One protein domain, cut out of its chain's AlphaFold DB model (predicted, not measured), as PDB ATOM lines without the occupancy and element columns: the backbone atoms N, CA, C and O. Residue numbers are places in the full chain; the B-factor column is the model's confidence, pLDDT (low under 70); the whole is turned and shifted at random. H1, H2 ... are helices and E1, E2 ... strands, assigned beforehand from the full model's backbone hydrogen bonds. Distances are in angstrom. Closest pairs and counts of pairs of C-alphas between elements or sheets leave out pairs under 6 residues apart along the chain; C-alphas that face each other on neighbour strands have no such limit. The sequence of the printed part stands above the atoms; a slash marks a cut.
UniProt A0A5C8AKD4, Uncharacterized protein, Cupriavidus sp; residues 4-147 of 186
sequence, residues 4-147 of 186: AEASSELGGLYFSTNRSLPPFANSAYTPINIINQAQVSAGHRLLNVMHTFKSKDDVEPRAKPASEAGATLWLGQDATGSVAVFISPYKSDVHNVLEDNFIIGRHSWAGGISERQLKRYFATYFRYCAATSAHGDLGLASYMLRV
ATOM      1  N   ALA A   4     164.660 121.181 158.784       64.12
ATOM      2  CA  ALA A   4     164.193 122.378 159.482       64.12
ATOM      3  C   ALA A   4     164.501 123.664 158.697       64.12
ATOM      4  O   ALA A   4     163.629 124.518 158.557       64.12
ATOM      5  N   GLU A   5     165.701 123.768 158.119       68.19
ATOM      6  CA  GLU A   5     166.088 124.901 157.267       68.19
ATOM      7  C   GLU A   5     165.195 124.979 156.023       68.19
ATOM      8  O   GLU A   5     164.604 126.023 155.754       68.19
ATOM      9  N   ALA A   6     164.990 123.850 155.335       71.31
ATOM     10  CA  ALA A   6     164.114 123.780 154.163       71.31
ATOM     11  C   ALA A   6     162.652 124.151 154.486       71.31
ATOM     12  O   ALA A   6     161.976 124.798 153.687       71.31
ATOM     13  N   SER A   7     162.149 123.781 155.671       74.50
ATOM     14  CA  SER A   7     160.810 124.193 156.103       74.50
ATOM     15  C   SER A   7     160.739 125.687 156.421       74.50
ATOM     16  O   SER A   7     159.695 126.297 156.186       74.50
ATOM     17  N   SER A   8     161.804 126.277 156.968       75.69
ATOM     18  CA  SER A   8     161.841 127.704 157.309       75.69
ATOM     19  C   SER A   8     161.816 128.602 156.070       75.69
ATOM     20  O   SER A   8     161.136 129.625 156.069       75.69
ATOM     21  N   GLU A   9     162.437 128.167 154.968       80.12
ATOM     22  CA  GLU A   9     162.381 128.868 153.679       80.12
ATOM     23  C   GLU A   9     160.961 128.978 153.111       80.12
ATOM     24  O   GLU A   9     160.666 129.897 152.349       80.12
ATOM     25  N   LEU A  10     160.061 128.075 153.501       82.25
ATOM     26  CA  LEU A  10     158.646 128.098 153.128       82.25
ATOM     27  C   LEU A  10     157.765 128.827 154.164       82.25
ATOM     28  O   LEU A  10     156.546 128.736 154.097       82.25
ATOM     29  N   GLY A  11     158.347 129.519 155.150       83.31
ATOM     30  CA  GLY A  11     157.583 130.141 156.244       83.31
ATOM     31  C   GLY A  11     157.019 129.134 157.256       83.31
ATOM     32  O   GLY A  11     156.080 129.441 157.992       83.31
ATOM     33  N   GLY A  12     157.572 127.917 157.290       89.19
ATOM     34  CA  GLY A  12     157.059 126.791 158.069       89.19
ATOM     35  C   GLY A  12     155.967 126.018 157.330       89.19
ATOM     36  O   GLY A  12     155.216 126.580 156.535       89.19
ATOM     37  N   LEU A  13     155.868 124.715 157.601       90.19
ATOM     38  CA  LEU A  13     154.804 123.858 157.079       90.19
ATOM     39  C   LEU A  13     153.886 123.418 158.213       90.19
ATOM     40  O   LEU A  13     154.334 122.866 159.216       90.19
ATOM     41  N   TYR A  14     152.591 123.629 158.018       91.31
ATOM     42  CA  TYR A  14     151.559 123.331 159.000       91.31
ATOM     43  C   TYR A  14     150.587 122.328 158.411       91.31
ATOM     44  O   TYR A  14     150.107 122.505 157.292       91.31
ATOM     45  N   PHE A  15     150.286 121.283 159.173       92.06
ATOM     46  CA  PHE A  15     149.273 120.305 158.811       92.06
ATOM     47  C   PHE A  15     148.004 120.551 159.619       92.06
ATOM     48  O   PHE A  15     148.059 120.718 160.837       92.06
ATOM     49  N   SER A  16     146.859 120.548 158.949       91.94
ATOM     50  CA  SER A  16     145.556 120.671 159.588       91.94
ATOM     51  C   SER A  16     144.541 119.727 158.958       91.94
ATOM     52  O   SER A  16     144.657 119.292 157.810       91.94
ATOM     53  N   THR A  17     143.521 119.390 159.741       91.88
ATOM     54  CA  THR A  17     142.362 118.627 159.275       91.88
ATOM     55  C   THR A  17     141.094 119.331 159.723       91.88
ATOM     56  O   THR A  17     141.119 120.095 160.686       91.88
ATOM     57  N   ASN A  18     139.956 119.047 159.090       87.81
ATOM     58  CA  ASN A  18     138.694 119.633 159.557       87.81
ATOM     59  C   ASN A  18     138.403 119.284 161.023       87.81
ATOM     60  O   ASN A  18     137.927 120.131 161.765       87.81
ATOM     61  N   ARG A  19     138.782 118.085 161.486       83.38
ATOM     62  CA  ARG A  19     138.578 117.666 162.882       83.38
ATOM     63  C   ARG A  19     139.306 118.540 163.903       83.38
ATOM     64  O   ARG A  19     138.839 118.650 165.027       83.38
ATOM     65  N   SER A  20     140.430 119.154 163.530       83.44
ATOM     66  CA  SER A  20     141.192 120.020 164.435       83.44
ATOM     67  C   SER A  20     140.673 121.463 164.486       83.44
ATOM     68  O   SER A  20     141.249 122.277 165.200       83.44
ATOM     69  N   LEU A  21     139.628 121.818 163.726       82.75
ATOM     70  CA  LEU A  21     139.107 123.188 163.671       82.75
ATOM     71  C   LEU A  21     138.043 123.452 164.754       82.75
ATOM     72  O   LEU A  21     137.254 122.556 165.046       82.75
ATOM     73  N   PRO A  22     137.936 124.688 165.289       78.56
ATOM     74  CA  PRO A  22     137.082 125.025 166.435       78.56
ATOM     75  C   PRO A  22     135.610 124.564 166.400       78.56
ATOM     76  O   PRO A  22     135.129 124.167 167.462       78.56
ATOM     77  N   PRO A  23     134.875 124.542 165.261       79.12
ATOM     78  CA  PRO A  23     133.507 124.010 165.269       79.12
ATOM     79  C   PRO A  23     133.456 122.484 165.455       79.12
ATOM     80  O   PRO A  23     132.486 121.971 166.008       79.12
ATOM     81  N   PHE A  24     134.498 121.757 165.043       81.00
ATOM     82  CA  PHE A  24     134.560 120.290 165.068       81.00
ATOM     83  C   PHE A  24     135.424 119.727 166.203       81.00
ATOM     84  O   PHE A  24     135.244 118.579 166.593       81.00
ATOM     85  N   ALA A  25     136.342 120.532 166.740       75.62
ATOM     86  CA  ALA A  25     137.233 120.155 167.832       75.62
ATOM     87  C   ALA A  25     136.520 120.143 169.194       75.62
ATOM     88  O   ALA A  25     136.892 119.370 170.070       75.62
ATOM     89  N   ASN A  26     135.491 120.986 169.358       70.12
ATOM     90  CA  ASN A  26     134.862 121.267 170.652       70.12
ATOM     91  C   ASN A  26     133.369 120.889 170.737       70.12
ATOM     92  O   ASN A  26     132.720 121.291 171.702       70.12
ATOM     93  N   SER A  27     132.766 120.191 169.758       65.38
ATOM     94  CA  SER A  27     131.298 120.051 169.751       65.38
ATOM     95  C   SER A  27     130.705 118.782 169.125       65.38
ATOM     96  O   SER A  27     131.335 118.120 168.307       65.38
ATOM     97  N   ALA A  28     129.461 118.532 169.569       69.75
ATOM     98  CA  ALA A  28     128.278 117.772 169.113       69.75
ATOM     99  C   ALA A  28     128.248 116.963 167.794       69.75
ATOM    100  O   ALA A  28     127.258 116.278 167.536       69.75
ATOM    101  N   TYR A  29     129.267 117.019 166.947       73.38
ATOM    102  CA  TYR A  29     129.307 116.315 165.675       73.38
ATOM    103  C   TYR A  29     130.041 114.988 165.821       73.38
ATOM    104  O   TYR A  29     131.200 114.922 166.228       73.38
ATOM    105  N   THR A  30     129.383 113.904 165.425       76.06
ATOM    106  CA  THR A  30     130.056 112.615 165.290       76.06
ATOM    107  C   THR A  30     131.047 112.658 164.123       76.06
ATOM    108  O   THR A  30     130.725 113.243 163.087       76.06
ATOM    109  N   PRO A  31     132.204 111.975 164.213       73.94
ATOM    110  CA  PRO A  31     133.220 111.965 163.156       73.94
ATOM    111  C   PRO A  31     132.724 111.570 161.757       73.94
ATOM    112  O   PRO A  31     133.368 111.916 160.772       73.94
ATOM    113  N   ILE A  32     131.600 110.851 161.672       76.44
ATOM    114  CA  ILE A  32     130.946 110.442 160.421       76.44
ATOM    115  C   ILE A  32     130.181 111.583 159.724       76.44
ATOM    116  O   ILE A  32     129.969 111.528 158.521       76.44
ATOM    117  N   ASN A  33     129.817 112.638 160.460       79.69
ATOM    118  CA  ASN A  33     129.077 113.797 159.945       79.69
ATOM    119  C   ASN A  33     130.007 114.932 159.490       79.69
ATOM    120  O   ASN A  33     129.538 115.997 159.091       79.69
ATOM    121  N   ILE A  34     131.323 114.732 159.578       83.50
ATOM    122  CA  ILE A  34     132.324 115.731 159.216       83.50
ATOM    123  C   ILE A  34     132.926 115.328 157.876       83.50
ATOM    124  O   ILE A  34     133.538 114.268 157.749       83.50
ATOM    125  N   ILE A  35     132.792 116.205 156.882       86.94
ATOM    126  CA  ILE A  35     133.472 116.034 155.600       86.94
ATOM    127  C   ILE A  35     134.984 116.048 155.839       86.94
ATOM    128  O   ILE A  35     135.537 117.002 156.401       86.94
ATOM    129  N   ASN A  36     135.657 114.981 155.403       89.38
ATOM    130  CA  ASN A  36     137.089 114.843 155.602       89.38
ATOM    131  C   ASN A  36     137.860 115.834 154.730       89.38
ATOM    132  O   ASN A  36     137.626 115.969 153.527       89.38
ATOM    133  N   GLN A  37     138.839 116.477 155.354       92.62
ATOM    134  CA  GLN A  37     139.814 117.313 154.679       92.62
ATOM    135  C   GLN A  37     141.161 117.163 155.371       92.62
ATOM    136  O   GLN A  37     141.228 117.151 156.603       92.62
ATOM    137  N   ALA A  38     142.214 117.081 154.566       93.88
ATOM    138  CA  ALA A  38     143.597 117.153 155.011       93.88
ATOM    139  C   ALA A  38     144.291 118.287 154.260       93.88
ATOM    140  O   ALA A  38     144.156 118.395 153.041       93.88
ATOM    141  N   GLN A  39     145.015 119.133 154.981       95.00
ATOM    142  CA  GLN A  39     145.602 120.349 154.444       95.00
ATOM    143  C   GLN A  39     147.033 120.515 154.940       95.00
ATOM    144  O   GLN A  39     147.323 120.322 156.117       95.00
ATOM    145  N   VAL A  40     147.917 120.895 154.025       95.19
ATOM    146  CA  VAL A  40     149.268 121.367 154.306       95.19
ATOM    147  C   VAL A  40     149.362 122.803 153.822       95.19
ATOM    148  O   VAL A  40     149.141 123.074 152.643       95.19
ATOM    149  N   SER A  41     149.689 123.716 154.725       93.44
ATOM    150  CA  SER A  41     149.854 125.133 154.421       93.44
ATOM    151  C   SER A  41     151.269 125.585 154.727       93.44
ATOM    152  O   SER A  41     151.837 125.233 155.760       93.44
ATOM    153  N   ALA A  42     151.802 126.406 153.833       91.62
ATOM    154  CA  ALA A  42     152.942 127.247 154.116       91.62
ATOM    155  C   ALA A  42     152.499 128.395 155.027       91.62
ATOM    156  O   ALA A  42     151.433 128.990 154.819       91.62
ATOM    157  N   GLY A  43     153.298 128.678 156.049       87.50
ATOM    158  CA  GLY A  43     153.047 129.781 156.963       87.50
ATOM    159  C   GLY A  43     153.421 131.132 156.376       87.50
ATOM    160  O   GLY A  43     153.356 131.374 155.171       87.50
ATOM    161  N   HIS A  44     153.782 132.038 157.277       87.44
ATOM    162  CA  HIS A  44     154.217 133.382 156.933       87.44
ATOM    163  C   HIS A  44     155.735 133.407 156.786       87.44
ATOM    164  O   HIS A  44     156.449 132.930 157.671       87.44
ATOM    165  N   ARG A  45     156.229 133.962 155.678       87.81
ATOM    166  CA  ARG A  45     157.663 134.183 155.468       87.81
ATOM    167  C   ARG A  45     157.941 135.641 155.130       87.81
ATOM    168  O   ARG A  45     157.227 136.266 154.344       87.81
ATOM    169  N   LEU A  46     159.028 136.160 155.689       87.19
ATOM    170  CA  LEU A  46     159.564 137.471 155.344       87.19
ATOM    171  C   LEU A  46     160.497 137.348 154.144       87.19
ATOM    172  O   LEU A  46     161.294 136.417 154.054       87.19
ATOM    173  N   LEU A  47     160.406 138.304 153.225       85.25
ATOM    174  CA  LEU A  47     161.203 138.316 152.001       85.25
ATOM    175  C   LEU A  47     162.505 139.108 152.139       85.25
ATOM    176  O   LEU A  47     163.218 139.255 151.155       85.25
ATOM    177  N   ASN A  48     162.832 139.627 153.326       84.94
ATOM    178  CA  ASN A  48     164.032 140.442 153.571       84.94
ATOM    179  C   ASN A  48     164.217 141.610 152.580       84.94
ATOM    180  O   ASN A  48     165.328 142.085 152.365       84.94
ATOM    181  N   VAL A  49     163.120 142.093 151.995       85.06
ATOM    182  CA  VAL A  49     163.073 143.278 151.136       85.06
ATOM    183  C   VAL A  49     162.003 144.222 151.664       85.06
ATOM    184  O   VAL A  49     160.972 143.784 152.177       85.06
ATOM    185  N   MET A  50     162.257 145.522 151.566       88.19
ATOM    186  CA  MET A  50     161.302 146.556 151.954       88.19
ATOM    187  C   MET A  50     160.504 147.005 150.735       88.19
ATOM    188  O   MET A  50     161.049 147.109 149.638       88.19
ATOM    189  N   HIS A  51     159.229 147.313 150.936       85.94
ATOM    190  CA  HIS A  51     158.399 147.953 149.922       85.94
ATOM    191  C   HIS A  51     157.639 149.127 150.520       85.94
ATOM    192  O   HIS A  51     157.440 149.211 151.737       85.94
ATOM    193  N   THR A  52     157.237 150.047 149.652       87.62
ATOM    194  CA  THR A  52     156.382 151.164 150.026       87.62
ATOM    195  C   THR A  52     154.931 150.704 150.060       87.62
ATOM    196  O   THR A  52     154.451 150.027 149.152       87.62
ATOM    197  N   PHE A  53     154.216 151.081 151.113       83.25
ATOM    198  CA  PHE A  53     152.781 150.870 151.231       83.25
ATOM    199  C   PHE A  53     152.120 152.164 151.706       83.25
ATOM    200  O   PHE A  53     152.724 152.970 152.417       83.25
ATOM    201  N   LYS A  54     150.873 152.378 151.289       82.75
ATOM    202  CA  LYS A  54     150.056 153.515 151.712       82.75
ATOM    203  C   LYS A  54     148.677 152.992 152.091       82.75
ATOM    204  O   LYS A  54     147.968 152.471 151.230       82.75
ATOM    205  N   SER A  55     148.314 153.086 153.370       81.00
ATOM    206  CA  SER A  55     146.935 152.838 153.793       81.00
ATOM    207  C   SER A  55     146.026 153.977 153.322       81.00
ATOM    208  O   SER A  55     146.500 155.065 152.996       81.00
ATOM    209  N   LYS A  56     144.706 153.751 153.307       78.69
ATOM    210  CA  LYS A  56     143.726 154.794 152.951       78.69
ATOM    211  C   LYS A  56     143.848 156.048 153.825       78.69
ATOM    212  O   LYS A  56     143.584 157.138 153.330       78.69
ATOM    213  N   ASP A  57     144.294 155.879 155.066       83.12
ATOM    214  CA  ASP A  57     144.372 156.940 156.076       83.12
ATOM    215  C   ASP A  57     145.774 157.568 156.199       83.12
ATOM    216  O   ASP A  57     145.982 158.476 157.002       83.12
ATOM    217  N   ASP A  58     146.756 157.097 155.423       81.25
ATOM    218  CA  ASP A  58     148.131 157.588 155.517       81.25
ATOM    219  C   ASP A  58     148.342 158.860 154.678       81.25
ATOM    220  O   ASP A  58     148.061 158.899 153.477       81.25
ATOM    221  N   VAL A  59     148.920 159.893 155.304       79.94
ATOM    222  CA  VAL A  59     149.327 161.143 154.633       79.94
ATOM    223  C   VAL A  59     150.511 160.889 153.689       79.94
ATOM    224  O   VAL A  59     150.484 161.314 152.533       79.94
ATOM    225  N   GLU A  60     151.494 160.100 154.133       84.06
ATOM    226  CA  GLU A  60     152.698 159.743 153.374       84.06
ATOM    227  C   GLU A  60     152.913 158.222 153.304       84.06
ATOM    228  O   GLU A  60     152.549 157.503 154.240       84.06
ATOM    229  N   PRO A  61     153.499 157.707 152.205       84.75
ATOM    230  CA  PRO A  61     153.816 156.290 152.068       84.75
ATOM    231  C   PRO A  61     154.881 155.855 153.082       84.75
ATOM    232  O   PRO A  61     155.887 156.532 153.286       84.75
ATOM    233  N   ARG A  62     154.678 154.687 153.691       86.25
ATOM    234  CA  ARG A  62     155.581 154.099 154.688       86.25
ATOM    235  C   ARG A  62     156.301 152.885 154.112       86.25
ATOM    236  O   ARG A  62     155.821 152.252 153.174       86.25
ATOM    237  N   ALA A  63     157.448 152.540 154.689       87.44
ATOM    238  CA  ALA A  63     158.160 151.309 154.360       87.44
ATOM    239  C   ALA A  63     157.673 150.152 155.247       87.44
ATOM    240  O   ALA A  63     157.517 150.317 156.458       87.44
ATOM    241  N   LYS A  64     157.465 148.974 154.655       88.38
ATOM    242  CA  LYS A  64     157.161 147.729 155.374       88.38
ATOM    243  C   LYS A  64     157.959 146.566 154.782       88.38
ATOM    244  O   LYS A  64     158.141 146.519 153.560       88.38
ATOM    245  N   PRO A  65     158.405 145.601 155.607       88.38
ATOM    246  CA  PRO A  65     158.980 144.367 155.093       88.38
ATOM    247  C   PRO A  65     157.950 143.612 154.251       88.38
ATOM    248  O   PRO A  65     156.806 143.417 154.664       88.38
ATOM    249  N   ALA A  66     158.359 143.204 153.056       88.31
ATOM    250  CA  ALA A  66     157.553 142.368 152.188       88.31
ATOM    251  C   ALA A  66     157.427 140.962 152.774       88.31
ATOM    252  O   ALA A  66     158.377 140.413 153.348       88.31
ATOM    253  N   SER A  67     156.248 140.374 152.609       89.38
ATOM    254  CA  SER A  67     155.951 139.055 153.138       89.38
ATOM    255  C   SER A  67     155.098 138.215 152.201       89.38
ATOM    256  O   SER A  67     154.418 138.748 151.322       89.38
ATOM    257  N   GLU A  68     155.162 136.898 152.399       90.50
ATOM    258  CA  GLU A  68     154.398 135.900 151.655       90.50
ATOM    259  C   GLU A  68     153.701 134.921 152.585       90.50
ATOM    260  O   GLU A  68     154.262 134.500 153.596       90.50
ATOM    261  N   ALA A  69     152.481 134.535 152.211       90.12
ATOM    262  CA  ALA A  69     151.714 133.515 152.914       90.12
ATOM    263  C   ALA A  69     150.648 132.872 152.012       90.12
ATOM    264  O   ALA A  69     150.423 133.284 150.873       90.12
ATOM    265  N   GLY A  70     149.949 131.866 152.542       87.62
ATOM    266  CA  GLY A  70     148.691 131.366 151.975       87.62
ATOM    267  C   GLY A  70     148.821 130.254 150.930       87.62
ATOM    268  O   GLY A  70     147.796 129.715 150.496       87.62
ATOM    269  N   ALA A  71     150.042 129.849 150.568       92.38
ATOM    270  CA  ALA A  71     150.241 128.692 149.703       92.38
ATOM    271  C   ALA A  71     149.802 127.416 150.424       92.38
ATOM    272  O   ALA A  71     150.288 127.097 151.507       92.38
ATOM    273  N   THR A  72     148.886 126.664 149.827       95.44
ATOM    274  CA  THR A  72     148.238 125.529 150.488       95.44
ATOM    275  C   THR A  72     148.039 124.376 149.518       95.44
ATOM    276  O   THR A  72     147.612 124.590 148.391       95.44
ATOM    277  N   LEU A  73     148.296 123.149 149.966       97.00
ATOM    278  CA  LEU A  73     147.855 121.901 149.351       97.00
ATOM    279  C   LEU A  73     146.749 121.316 150.224       97.00
ATOM    280  O   LEU A  73     146.968 121.091 151.411       97.00
ATOM    281  N   TRP A  74     145.579 121.025 149.666       96.38
ATOM    282  CA  TRP A  74     144.533 120.345 150.429       96.38
ATOM    283  C   TRP A  74     143.810 119.283 149.619       96.38
ATOM    284  O   TRP A  74     143.640 119.378 148.403       96.38
ATOM    285  N   LEU A  75     143.396 118.245 150.332       96.44
ATOM    286  CA  LEU A  75     142.577 117.156 149.845       96.44
ATOM    287  C   LEU A  75     141.215 117.317 150.504       96.44
ATOM    288  O   LEU A  75     141.116 117.194 151.723       96.44
ATOM    289  N   GLY A  76     140.193 117.622 149.712       94.25
ATOM    290  CA  GLY A  76     138.811 117.737 150.177       94.25
ATOM    291  C   GLY A  76     137.991 116.555 149.681       94.25
ATOM    292  O   GLY A  76     137.978 116.282 148.478       94.25
ATOM    293  N   GLN A  77     137.328 115.857 150.600       93.12
ATOM    294  CA  GLN A  77     136.334 114.847 150.255       93.12
ATOM    295  C   GLN A  77     134.984 115.521 149.966       93.12
ATOM    296  O   GLN A  77     134.659 116.533 150.579       93.12
ATOM    297  N   ASP A  78     134.196 114.995 149.035       89.38
ATOM    298  CA  ASP A  78     132.807 115.410 148.834       89.38
ATOM    299  C   ASP A  78     131.825 114.452 149.531       89.38
ATOM    300  O   ASP A  78     132.209 113.417 150.077       89.38
ATOM    301  N   ALA A  79     130.533 114.787 149.502       86.81
ATOM    302  CA  ALA A  79     129.489 113.955 150.104       86.81
ATOM    303  C   ALA A  79     129.361 112.559 149.457       86.81
ATOM    304  O   ALA A  79     128.802 111.654 150.068       86.81
ATOM    305  N   THR A  80     129.886 112.365 148.241       88.69
ATOM    306  CA  THR A  80     129.894 111.059 147.552       88.69
ATOM    307  C   THR A  80     131.063 110.176 147.982       88.69
ATOM    308  O   THR A  80     131.134 109.009 147.609       88.69
ATOM    309  N   GLY A  81     131.997 110.730 148.757       87.38
ATOM    310  CA  GLY A  81     133.235 110.075 149.140       87.38
ATOM    311  C   GLY A  81     134.389 110.309 148.162       87.38
ATOM    312  O   GLY A  81     135.519 109.935 148.494       87.38
ATOM    313  N   SER A  82     134.143 110.968 147.022       93.06
ATOM    314  CA  SER A  82     135.176 111.347 146.054       93.06
ATOM    315  C   SER A  82     136.111 112.391 146.651       93.06
ATOM    316  O   SER A  82     135.710 113.205 147.477       93.06
ATOM    317  N   VAL A  83     137.372 112.398 146.218       95.50
ATOM    318  CA  VAL A  83     138.393 113.323 146.728       95.50
ATOM    319  C   VAL A  83     138.928 114.189 145.602       95.50
ATOM    320  O   VAL A  83     139.351 113.682 144.562       95.50
ATOM    321  N   ALA A  84     138.963 115.498 145.826       95.56
ATOM    322  CA  ALA A  84     139.646 116.453 144.965       95.56
ATOM    323  C   ALA A  84     140.893 117.003 145.668       95.56
ATOM    324  O   ALA A  84     140.885 117.270 146.870       95.56
ATOM    325  N   VAL A  85     141.972 117.151 144.901       96.56
ATOM    326  CA  VAL A  85     143.264 117.653 145.376       96.56
ATOM    327  C   VAL A  85     143.497 119.027 144.779       96.56
ATOM    328  O   VAL A  85     143.475 119.185 143.556       96.56
ATOM    329  N   PHE A  86     143.748 120.001 145.641       96.69
ATOM    330  CA  PHE A  86     143.863 121.400 145.281       96.69
ATOM    331  C   PHE A  86     145.195 121.981 145.733       96.69
ATOM    332  O   PHE A  86     145.720 121.593 146.775       96.69
ATOM    333  N   ILE A  87     145.696 122.955 144.982       96.62
ATOM    334  CA  ILE A  87     146.825 123.797 145.384       96.62
ATOM    335  C   ILE A  87     146.465 125.274 145.242       96.62
ATOM    336  O   ILE A  87     145.767 125.638 144.301       96.62
ATOM    337  N   SER A  88     146.948 126.123 146.144       94.25
ATOM    338  CA  SER A  88     146.866 127.584 146.053       94.25
ATOM    339  C   SER A  88     148.261 128.212 146.030       94.25
ATOM    340  O   SER A  88     149.182 127.655 146.637       94.25
ATOM    341  N   PRO A  89     148.429 129.348 145.329       91.62
ATOM    342  CA  PRO A  89     149.713 130.031 145.232       91.62
ATOM    343  C   PRO A  89     150.072 130.749 146.535       91.62
ATOM    344  O   PRO A  89     149.208 130.983 147.390       91.62
ATOM    345  N   TYR A  90     151.335 131.162 146.649       90.12
ATOM    346  CA  TYR A  90     151.682 132.227 147.585       90.12
ATOM    347  C   TYR A  90     150.988 133.528 147.186       90.12
ATOM    348  O   TYR A  90     150.840 133.848 146.006       90.12
ATOM    349  N   LYS A  91     150.594 134.290 148.200       88.06
ATOM    350  CA  LYS A  91     150.185 135.682 148.069       88.06
ATOM    351  C   LYS A  91     151.282 136.531 148.680       88.06
ATOM    352  O   LYS A  91     151.627 136.321 149.844       88.06
ATOM    353  N   SER A  92     151.835 137.434 147.882       84.81
ATOM    354  CA  SER A  92     152.934 138.310 148.278       84.81
ATOM    355  C   SER A  92     152.450 139.747 148.326       84.81
ATOM    356  O   SER A  92     151.711 140.187 147.443       84.81
ATOM    357  N   ASP A  93     152.919 140.506 149.309       81.75
ATOM    358  CA  ASP A  93     152.622 141.941 149.400       81.75
ATOM    359  C   ASP A  93     153.196 142.726 148.201       81.75
ATOM    360  O   ASP A  93     152.666 143.767 147.819       81.75
ATOM    361  N   VAL A  94     154.258 142.205 147.577       81.44
ATOM    362  CA  VAL A  94     154.993 142.865 146.480       81.44
ATOM    363  C   VAL A  94     154.756 142.240 145.107       81.44
ATOM    364  O   VAL A  94     154.959 142.894 144.086       81.44
ATOM    365  N   HIS A  95     154.326 140.980 145.063       76.69
ATOM    366  CA  HIS A  95     154.118 140.236 143.825       76.69
ATOM    367  C   HIS A  95     152.912 139.300 143.936       76.69
ATOM    368  O   HIS A  95     153.022 138.161 144.386       76.69
ATOM    369  N   ASN A  96     151.740 139.756 143.498       67.81
ATOM    370  CA  ASN A  96     150.568 138.890 143.469       67.81
ATOM    371  C   ASN A  96     150.388 138.244 142.101       67.81
ATOM    372  O   ASN A  96     150.056 138.894 141.107       67.81
ATOM    373  N   VAL A  97     150.535 136.924 142.083       74.06
ATOM    374  CA  VAL A  97     150.029 136.100 140.997       74.06
ATOM    375  C   VAL A  97     148.500 136.081 141.105       74.06
ATOM    376  O   VAL A  97     147.952 135.572 142.076       74.06
ATOM    377  N   LEU A  98     147.801 136.627 140.102       76.44
ATOM    378  CA  LEU A  98     146.326 136.671 140.029       76.44
ATOM    379  C   LEU A  98     145.688 135.296 139.726       76.44
ATOM    380  O   LEU A  98     144.679 135.204 139.029       76.44
ATOM    381  N   GLU A  99     146.303 134.211 140.189       80.75
ATOM    382  CA  GLU A  99     145.783 132.855 140.031       80.75
ATOM    383  C   GLU A  99     144.970 132.454 141.260       80.75
ATOM    384  O   GLU A  99     145.389 132.647 142.402       80.75
ATOM    385  N   ASP A 100     143.804 131.862 141.009       82.25
ATOM    386  CA  ASP A 100     143.055 131.141 142.031       82.25
ATOM    387  C   ASP A 100     143.771 129.825 142.390       82.25
ATOM    388  O   ASP A 100     144.885 129.528 141.955       82.25
ATOM    389  N   ASN A 101     143.108 128.980 143.173       91.69
ATOM    390  CA  ASN A 101     143.554 127.608 143.355       91.69
ATOM    391  C   ASN A 101     143.437 126.781 142.064       91.69
ATOM    392  O   ASN A 101     142.591 127.059 141.216       91.69
ATOM    393  N   PHE A 102     144.208 125.698 141.965       94.00
ATOM    394  CA  PHE A 102     144.097 124.698 140.902       94.00
ATOM    395  C   PHE A 102     143.694 123.333 141.441       94.00
ATOM    396  O   PHE A 102     144.204 122.903 142.472       94.00
ATOM    397  N   ILE A 103     142.839 122.619 140.706       94.94
ATOM    398  CA  ILE A 103     142.594 121.187 140.921       94.94
ATOM    399  C   ILE A 103     143.672 120.394 140.184       94.94
ATOM    400  O   ILE A 103     143.740 120.426 138.956       94.94
ATOM    401  N   ILE A 104     144.484 119.645 140.928       95.06
ATOM    402  CA  ILE A 104     145.594 118.840 140.383       95.06
ATOM    403  C   ILE A 104     145.332 117.333 140.410       95.06
ATOM    404  O   ILE A 104     146.117 116.552 139.869       95.06
ATOM    405  N   GLY A 105     144.230 116.907 141.025       93.62
ATOM    406  CA  GLY A 105     143.832 115.507 141.081       93.62
ATOM    407  C   GLY A 105     142.374 115.337 141.484       93.62
ATOM    408  O   GLY A 105     141.825 116.155 142.220       93.62
ATOM    409  N   ARG A 106     141.759 114.255 141.005       93.75
ATOM    410  CA  ARG A 106     140.429 113.804 141.416       93.75
ATOM    411  C   ARG A 106     140.427 112.283 141.507       93.75
ATOM    412  O   ARG A 106     140.945 111.623 140.609       93.75
ATOM    413  N   HIS A 107     139.833 111.756 142.567       94.69
ATOM    414  CA  HIS A 107     139.726 110.328 142.853       94.69
ATOM    415  C   HIS A 107     138.289 109.997 143.227       94.69
ATOM    416  O   HIS A 107     137.618 110.810 143.860       94.69
ATOM    417  N   SER A 108     137.823 108.810 142.850       92.44
ATOM    418  CA  SER A 108     136.481 108.315 143.179       92.44
ATOM    419  C   SER A 108     136.289 108.056 144.673       92.44
ATOM    420  O   SER A 108     135.174 108.153 145.167       92.44
ATOM    421  N   TRP A 109     137.363 107.738 145.401       91.81
ATOM    422  CA  TRP A 109     137.344 107.578 146.855       91.81
ATOM    423  C   TRP A 109     138.736 107.804 147.465       91.81
ATOM    424  O   TRP A 109     139.755 107.727 146.773       91.81
ATOM    425  N   ALA A 110     138.797 108.050 148.777       87.62
ATOM    426  CA  ALA A 110     140.036 108.398 149.486       87.62
ATOM    427  C   ALA A 110     141.093 107.277 149.500       87.62
ATOM    428  O   ALA A 110     142.264 107.523 149.224       87.62
ATOM    429  N   GLY A 111     140.685 106.032 149.758       88.69
ATOM    430  CA  GLY A 111     141.567 104.855 149.724       88.69
ATOM    431  C   GLY A 111     142.161 104.511 148.349       88.69
ATOM    432  O   GLY A 111     143.007 103.630 148.263       88.69
ATOM    433  N   GLY A 112     141.735 105.178 147.269       88.19
ATOM    434  CA  GLY A 112     142.292 104.998 145.924       88.19
ATOM    435  C   GLY A 112     143.563 105.815 145.685       88.19
ATOM    436  O   GLY A 112     144.210 105.667 144.650       88.19
ATOM    437  N   ILE A 113     143.930 106.681 146.635       93.56
ATOM    438  CA  ILE A 113     145.103 107.545 146.541       93.56
ATOM    439  C   ILE A 113     146.336 106.760 146.988       93.56
ATOM    440  O   ILE A 113     146.572 106.546 148.174       93.56
ATOM    441  N   SER A 114     147.156 106.361 146.022       95.31
ATOM    442  CA  SER A 114     148.445 105.719 146.288       95.31
ATOM    443  C   SER A 114     149.476 106.706 146.845       95.31
ATOM    444  O   SER A 114     149.481 107.896 146.514       95.31
ATOM    445  N   GLU A 115     150.451 106.191 147.595       95.38
ATOM    446  CA  GLU A 115     151.598 106.973 148.076       95.38
ATOM    447  C   GLU A 115     152.353 107.656 146.921       95.38
ATOM    448  O   GLU A 115     152.777 108.808 147.022       95.38
ATOM    449  N   ARG A 116     152.466 106.980 145.769       95.88
ATOM    450  CA  ARG A 116     153.091 107.539 144.562       95.88
ATOM    451  C   ARG A 116     152.353 108.779 144.055       95.88
ATOM    452  O   ARG A 116     152.999 109.727 143.609       95.88
ATOM    453  N   GLN A 117     151.021 108.779 144.082       95.81
ATOM    454  CA  GLN A 117     150.226 109.950 143.702       95.81
ATOM    455  C   GLN A 117     150.375 111.064 144.733       95.81
ATOM    456  O   GLN A 117     150.595 112.208 144.346       95.81
ATOM    457  N   LEU A 118     150.354 110.728 146.024       95.06
ATOM    458  CA  LEU A 118     150.545 111.703 147.094       95.06
ATOM    459  C   LEU A 118     151.899 112.419 146.968       95.06
ATOM    460  O   LEU A 118     151.943 113.647 146.927       95.06
ATOM    461  N   LYS A 119     152.991 111.669 146.772       96.19
ATOM    462  CA  LYS A 119     154.336 112.222 146.516       96.19
ATOM    463  C   LYS A 119     154.359 113.162 145.310       96.19
ATOM    464  O   LYS A 119     155.000 114.210 145.358       96.19
ATOM    465  N   ARG A 120     153.637 112.825 144.236       96.06
ATOM    466  CA  ARG A 120     153.502 113.704 143.063       96.06
ATOM    467  C   ARG A 120     152.774 115.002 143.406       96.06
ATOM    468  O   ARG A 120     153.223 116.047 142.953       96.06
ATOM    469  N   TYR A 121     151.711 114.957 144.208       96.25
ATOM    470  CA  TYR A 121     150.991 116.164 144.626       96.25
ATOM    471  C   TYR A 121     151.855 117.096 145.464       96.25
ATOM    472  O   TYR A 121     151.900 118.286 145.168       96.25
ATOM    473  N   PHE A 122     152.614 116.562 146.422       95.38
ATOM    474  CA  PHE A 122     153.588 117.352 147.180       95.38
ATOM    475  C   PHE A 122     154.676 117.944 146.280       95.38
ATOM    476  O   PHE A 122     154.953 119.137 146.360       95.38
ATOM    477  N   ALA A 123     155.246 117.156 145.365       94.44
ATOM    478  CA  ALA A 123     156.247 117.660 144.426       94.44
ATOM    479  C   ALA A 123     155.689 118.782 143.531       94.44
ATOM    480  O   ALA A 123     156.359 119.787 143.299       94.44
ATOM    481  N   THR A 124     154.455 118.639 143.040       94.94
ATOM    482  CA  THR A 124     153.768 119.696 142.288       94.94
ATOM    483  C   THR A 124     153.515 120.925 143.156       94.94
ATOM    484  O   THR A 124     153.773 122.033 142.697       94.94
ATOM    485  N   TYR A 125     153.071 120.742 144.400       94.75
ATOM    486  CA  TYR A 125     152.829 121.824 145.350       94.75
ATOM    487  C   TYR A 125     154.097 122.633 145.638       94.75
ATOM    488  O   TYR A 125     154.077 123.848 145.472       94.75
ATOM    489  N   PHE A 126     155.220 121.990 145.970       91.25
ATOM    490  CA  PHE A 126     156.470 122.704 146.249       91.25
ATOM    491  C   PHE A 126     157.028 123.420 145.016       91.25
ATOM    492  O   PHE A 126     157.476 124.561 145.113       91.25
ATOM    493  N   ARG A 127     156.935 122.806 143.828       91.25
ATOM    494  CA  ARG A 127     157.303 123.484 142.572       91.25
ATOM    495  C   ARG A 127     156.403 124.683 142.282       91.25
ATOM    496  O   ARG A 127     156.880 125.689 141.773       91.25
ATOM    497  N   TYR A 128     155.115 124.583 142.599       91.69
ATOM    498  CA  TYR A 128     154.172 125.684 142.430       91.69
ATOM    499  C   TYR A 128     154.414 126.813 143.440       91.69
ATOM    500  O   TYR A 128     154.376 127.979 143.063       91.69
ATOM    501  N   CYS A 129     154.758 126.479 144.688       89.69
ATOM    502  CA  CYS A 129     155.218 127.439 145.694       89.69
ATOM    503  C   CYS A 129     156.438 128.220 145.189       89.69
ATOM    504  O   CYS A 129     156.432 129.447 145.202       89.69
ATOM    505  N   ALA A 130     157.448 127.521 144.663       88.56
ATOM    506  CA  ALA A 130     158.619 128.164 144.075       88.56
ATOM    507  C   ALA A 130     158.255 129.047 142.867       88.56
ATOM    508  O   ALA A 130     158.764 130.149 142.757       88.56
ATOM    509  N   ALA A 131     157.338 128.614 141.997       88.38
ATOM    510  CA  ALA A 131     156.919 129.375 140.813       88.38
ATOM    511  C   ALA A 131     156.024 130.597 141.110       88.38
ATOM    512  O   ALA A 131     155.756 131.387 140.203       88.38
ATOM    513  N   THR A 132     155.495 130.714 142.331       88.25
ATOM    514  CA  THR A 132     154.557 131.781 142.738       88.25
ATOM    515  C   THR A 132     155.112 132.683 143.832       88.25
ATOM    516  O   THR A 132     154.481 133.675 144.182       88.25
ATOM    517  N   SER A 133     156.298 132.368 144.350       86.44
ATOM    518  CA  SER A 133     157.034 133.240 145.253       86.44
ATOM    519  C   SER A 133     157.704 134.386 144.486       86.44
ATOM    520  O   SER A 133     158.179 134.204 143.368       86.44
ATOM    521  N   ALA A 134     157.808 135.553 145.113       83.31
ATOM    522  CA  ALA A 134     158.521 136.732 144.637       83.31
ATOM    523  C   ALA A 134     160.035 136.506 144.529       83.31
ATOM    524  O   ALA A 134     160.665 137.087 143.653       83.31
ATOM    525  N   HIS A 135     160.611 135.640 145.376       78.06
ATOM    526  CA  HIS A 135     162.001 135.159 145.218       78.06
ATOM    527  C   HIS A 135     162.098 133.915 144.336       78.06
ATOM    528  O   HIS A 135     163.159 133.305 144.215       78.06
ATOM    529  N   GLY A 136     160.967 133.482 143.791       70.06
ATOM    530  CA  GLY A 136     160.873 132.342 142.909       70.06
ATOM    531  C   GLY A 136     161.560 132.579 141.575       70.06
ATOM    532  O   GLY A 136     161.712 133.709 141.115       70.06
ATOM    533  N   ASP A 137     161.933 131.486 140.915       66.19
ATOM    534  CA  ASP A 137     162.414 131.538 139.540       66.19
ATOM    535  C   ASP A 137     161.273 132.009 138.621       66.19
ATOM    536  O   ASP A 137     160.337 131.257 138.346       66.19
ATOM    537  N   LEU A 138     161.335 133.260 138.157       67.88
ATOM    538  CA  LEU A 138     160.400 133.844 137.183       67.88
ATOM    539  C   LEU A 138     160.670 133.371 135.740       67.88
ATOM    540  O   LEU A 138     160.082 133.891 134.791       67.88
ATOM    541  N   GLY A 139     161.555 132.391 135.554       78.12
ATOM    542  CA  GLY A 139     161.906 131.843 134.257       78.12
ATOM    543  C   GLY A 139     160.750 131.161 133.517       78.12
ATOM    544  O   GLY A 139     159.687 130.830 134.057       78.12
ATOM    545  N   LEU A 140     160.998 130.880 132.234       82.44
ATOM    546  CA  LEU A 140     160.045 130.216 131.337       82.44
ATOM    547  C   LEU A 140     159.535 128.877 131.892       82.44
ATOM    548  O   LEU A 140     158.376 128.530 131.680       82.44
ATOM    549  N   ALA A 141     160.365 128.133 132.628       85.00
ATOM    550  CA  ALA A 141     159.977 126.852 133.215       85.00
ATOM    551  C   ALA A 141     158.842 126.998 134.246       85.00
ATOM    552  O   ALA A 141     157.877 126.228 134.215       85.00
ATOM    553  N   SER A 142     158.924 128.002 135.118       85.50
ATOM    554  CA  SER A 142     157.891 128.315 136.109       85.50
ATOM    555  C   SER A 142     156.610 128.810 135.449       85.50
ATOM    556  O   SER A 142     155.518 128.360 135.802       85.50
ATOM    557  N   TYR A 143     156.730 129.657 134.423       86.19
ATOM    558  CA  TYR A 143     155.582 130.083 133.622       86.19
ATOM    559  C   TYR A 143     154.875 128.890 132.956       86.19
ATOM    560  O   TYR A 143     153.663 128.720 133.093       86.19
ATOM    561  N   MET A 144     155.630 128.003 132.302       88.69
ATOM    562  CA  MET A 144     155.079 126.821 131.633       88.69
ATOM    563  C   MET A 144     154.446 125.837 132.619       88.69
ATOM    564  O   MET A 144     153.402 125.254 132.317       88.69
ATOM    565  N   LEU A 145     155.022 125.674 133.816       91.50
ATOM    566  CA  LEU A 145     154.409 124.896 134.892       91.50
ATOM    567  C   LEU A 145     153.028 125.456 135.259       91.50
ATOM    568  O   LEU A 145     152.061 124.694 135.305       91.50
ATOM    569  N   ARG A 146     152.922 126.771 135.476       90.62
ATOM    570  CA  ARG A 146     151.659 127.448 135.820       90.62
ATOM    571  C   ARG A 146     150.606 127.285 134.724       90.62
ATOM    572  O   ARG A 146     149.476 126.888 135.005       90.62
ATOM    573  N   VAL A 147     150.992 127.482 133.460       89.50
ATOM    574  CA  VAL A 147     150.111 127.247 132.303       89.50
ATOM    575  C   VAL A 147     149.647 125.790 132.250       89.50
ATOM    576  O   VAL A 147     148.458 125.525 132.072       89.50
TER     577      VAL A 147
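What this domain is: This is residues 4 to 147 of the 186 residues of an uncharacterized protein of Cupriavidus sp (UniProt A0A5C8AKD4). A five-stranded antiparallel sheet has one long helix, H3, lying along one face, and E2 and E5 continue past one end of the sheet as the two-stranded hairpin arm E3 and E4. The short H2 and the long link after it lie toward the other end of the sheet, H1 sits by the start of E1, and H4 packs on the last part of H3. The 144 printed residues have four named helices and seven named strands, in the order H1 E1 H2 E2 E3 E4 E5 E6 E7 H3 H4, and the class is mixed, helices and strands. The sheet's order is E1 - E2 - E5 - E6 - E7. The whole is loose, with a radius of gyration of the C-alphas of 18.0 A and spans of 54 by 41 by 30 A.

Where its parts are: Begin with the sheet: E1 is residues 13 to 17, E2 37 to 42, E5 72 to 77, E6 83 to 88 and E7 102 to 107. Find C-alpha 37 at (139.814, 117.313, 154.679); from there E2 runs 16.5 A to C-alpha 42. The arm is E3, residues 45 to 53, 17.9 A, and E4, residues 62 to 69, 21.0 A. Find C-alpha 115 at (151.598, 106.973, 148.076), where H3 begins; it runs 25.5 A to residue 132. H1 is residues 4 to 9, H2 22 to 25, and H4 140 to 147, ending at C-alpha 147 at (150.111, 127.247, 132.303).

How they stand to each other: In the sheet, look for N 14 and O 41 between E1 and E2, 2.9 A, and N 40 and O 73 between E2 and E5, 2.8 A. E5, E6 and E7 form a meander, each strand the antiparallel neighbour of the one before; N 74 and O 86 are 2.9 A apart, N 85 and O 105 2.9 A. H3 is on the sheet at a height of 8.4 A, making two layers, one helix on one face of a sheet. It lies over E6 and, only just, E5, with 3 of its C-alphas on E5, and runs along the strands, at 11 degrees to E6 on the local plane. The closest C-alphas of E6 and H3 are those of Ile 87 and Tyr 125, 6.3 A. H4 touches H3 at residues 128 to 131 alone, closest at the C-alphas of Ala 131 and Ser 142, 4.9 A, a steep tilt of 64 degrees, opposite ways. H1 only grazes the sheet; H2 is not on it. E2 runs on into E3 at 68 degrees, E3 bends by 89 degrees at residue 48, and E4 runs on into E5 at 41 degrees. In the hairpin E3 and E4, N 51 and O 64 are 2.9 A apart. In H1, H3 and H4 every O i to N i+4 pair is within hydrogen-bond range; H2 is too short for such a pair.

The domain as a whole: The farthest C-alphas, those of Val 59 and Gly 112, are 57.3 A apart. The printed part has no cut. The long links are H2 to E2 and E6 to E7. Mean pLDDT of the printed part is 86.6; residues 4 to 5, 27 to 28, 96 and 137 to 138 are under 70.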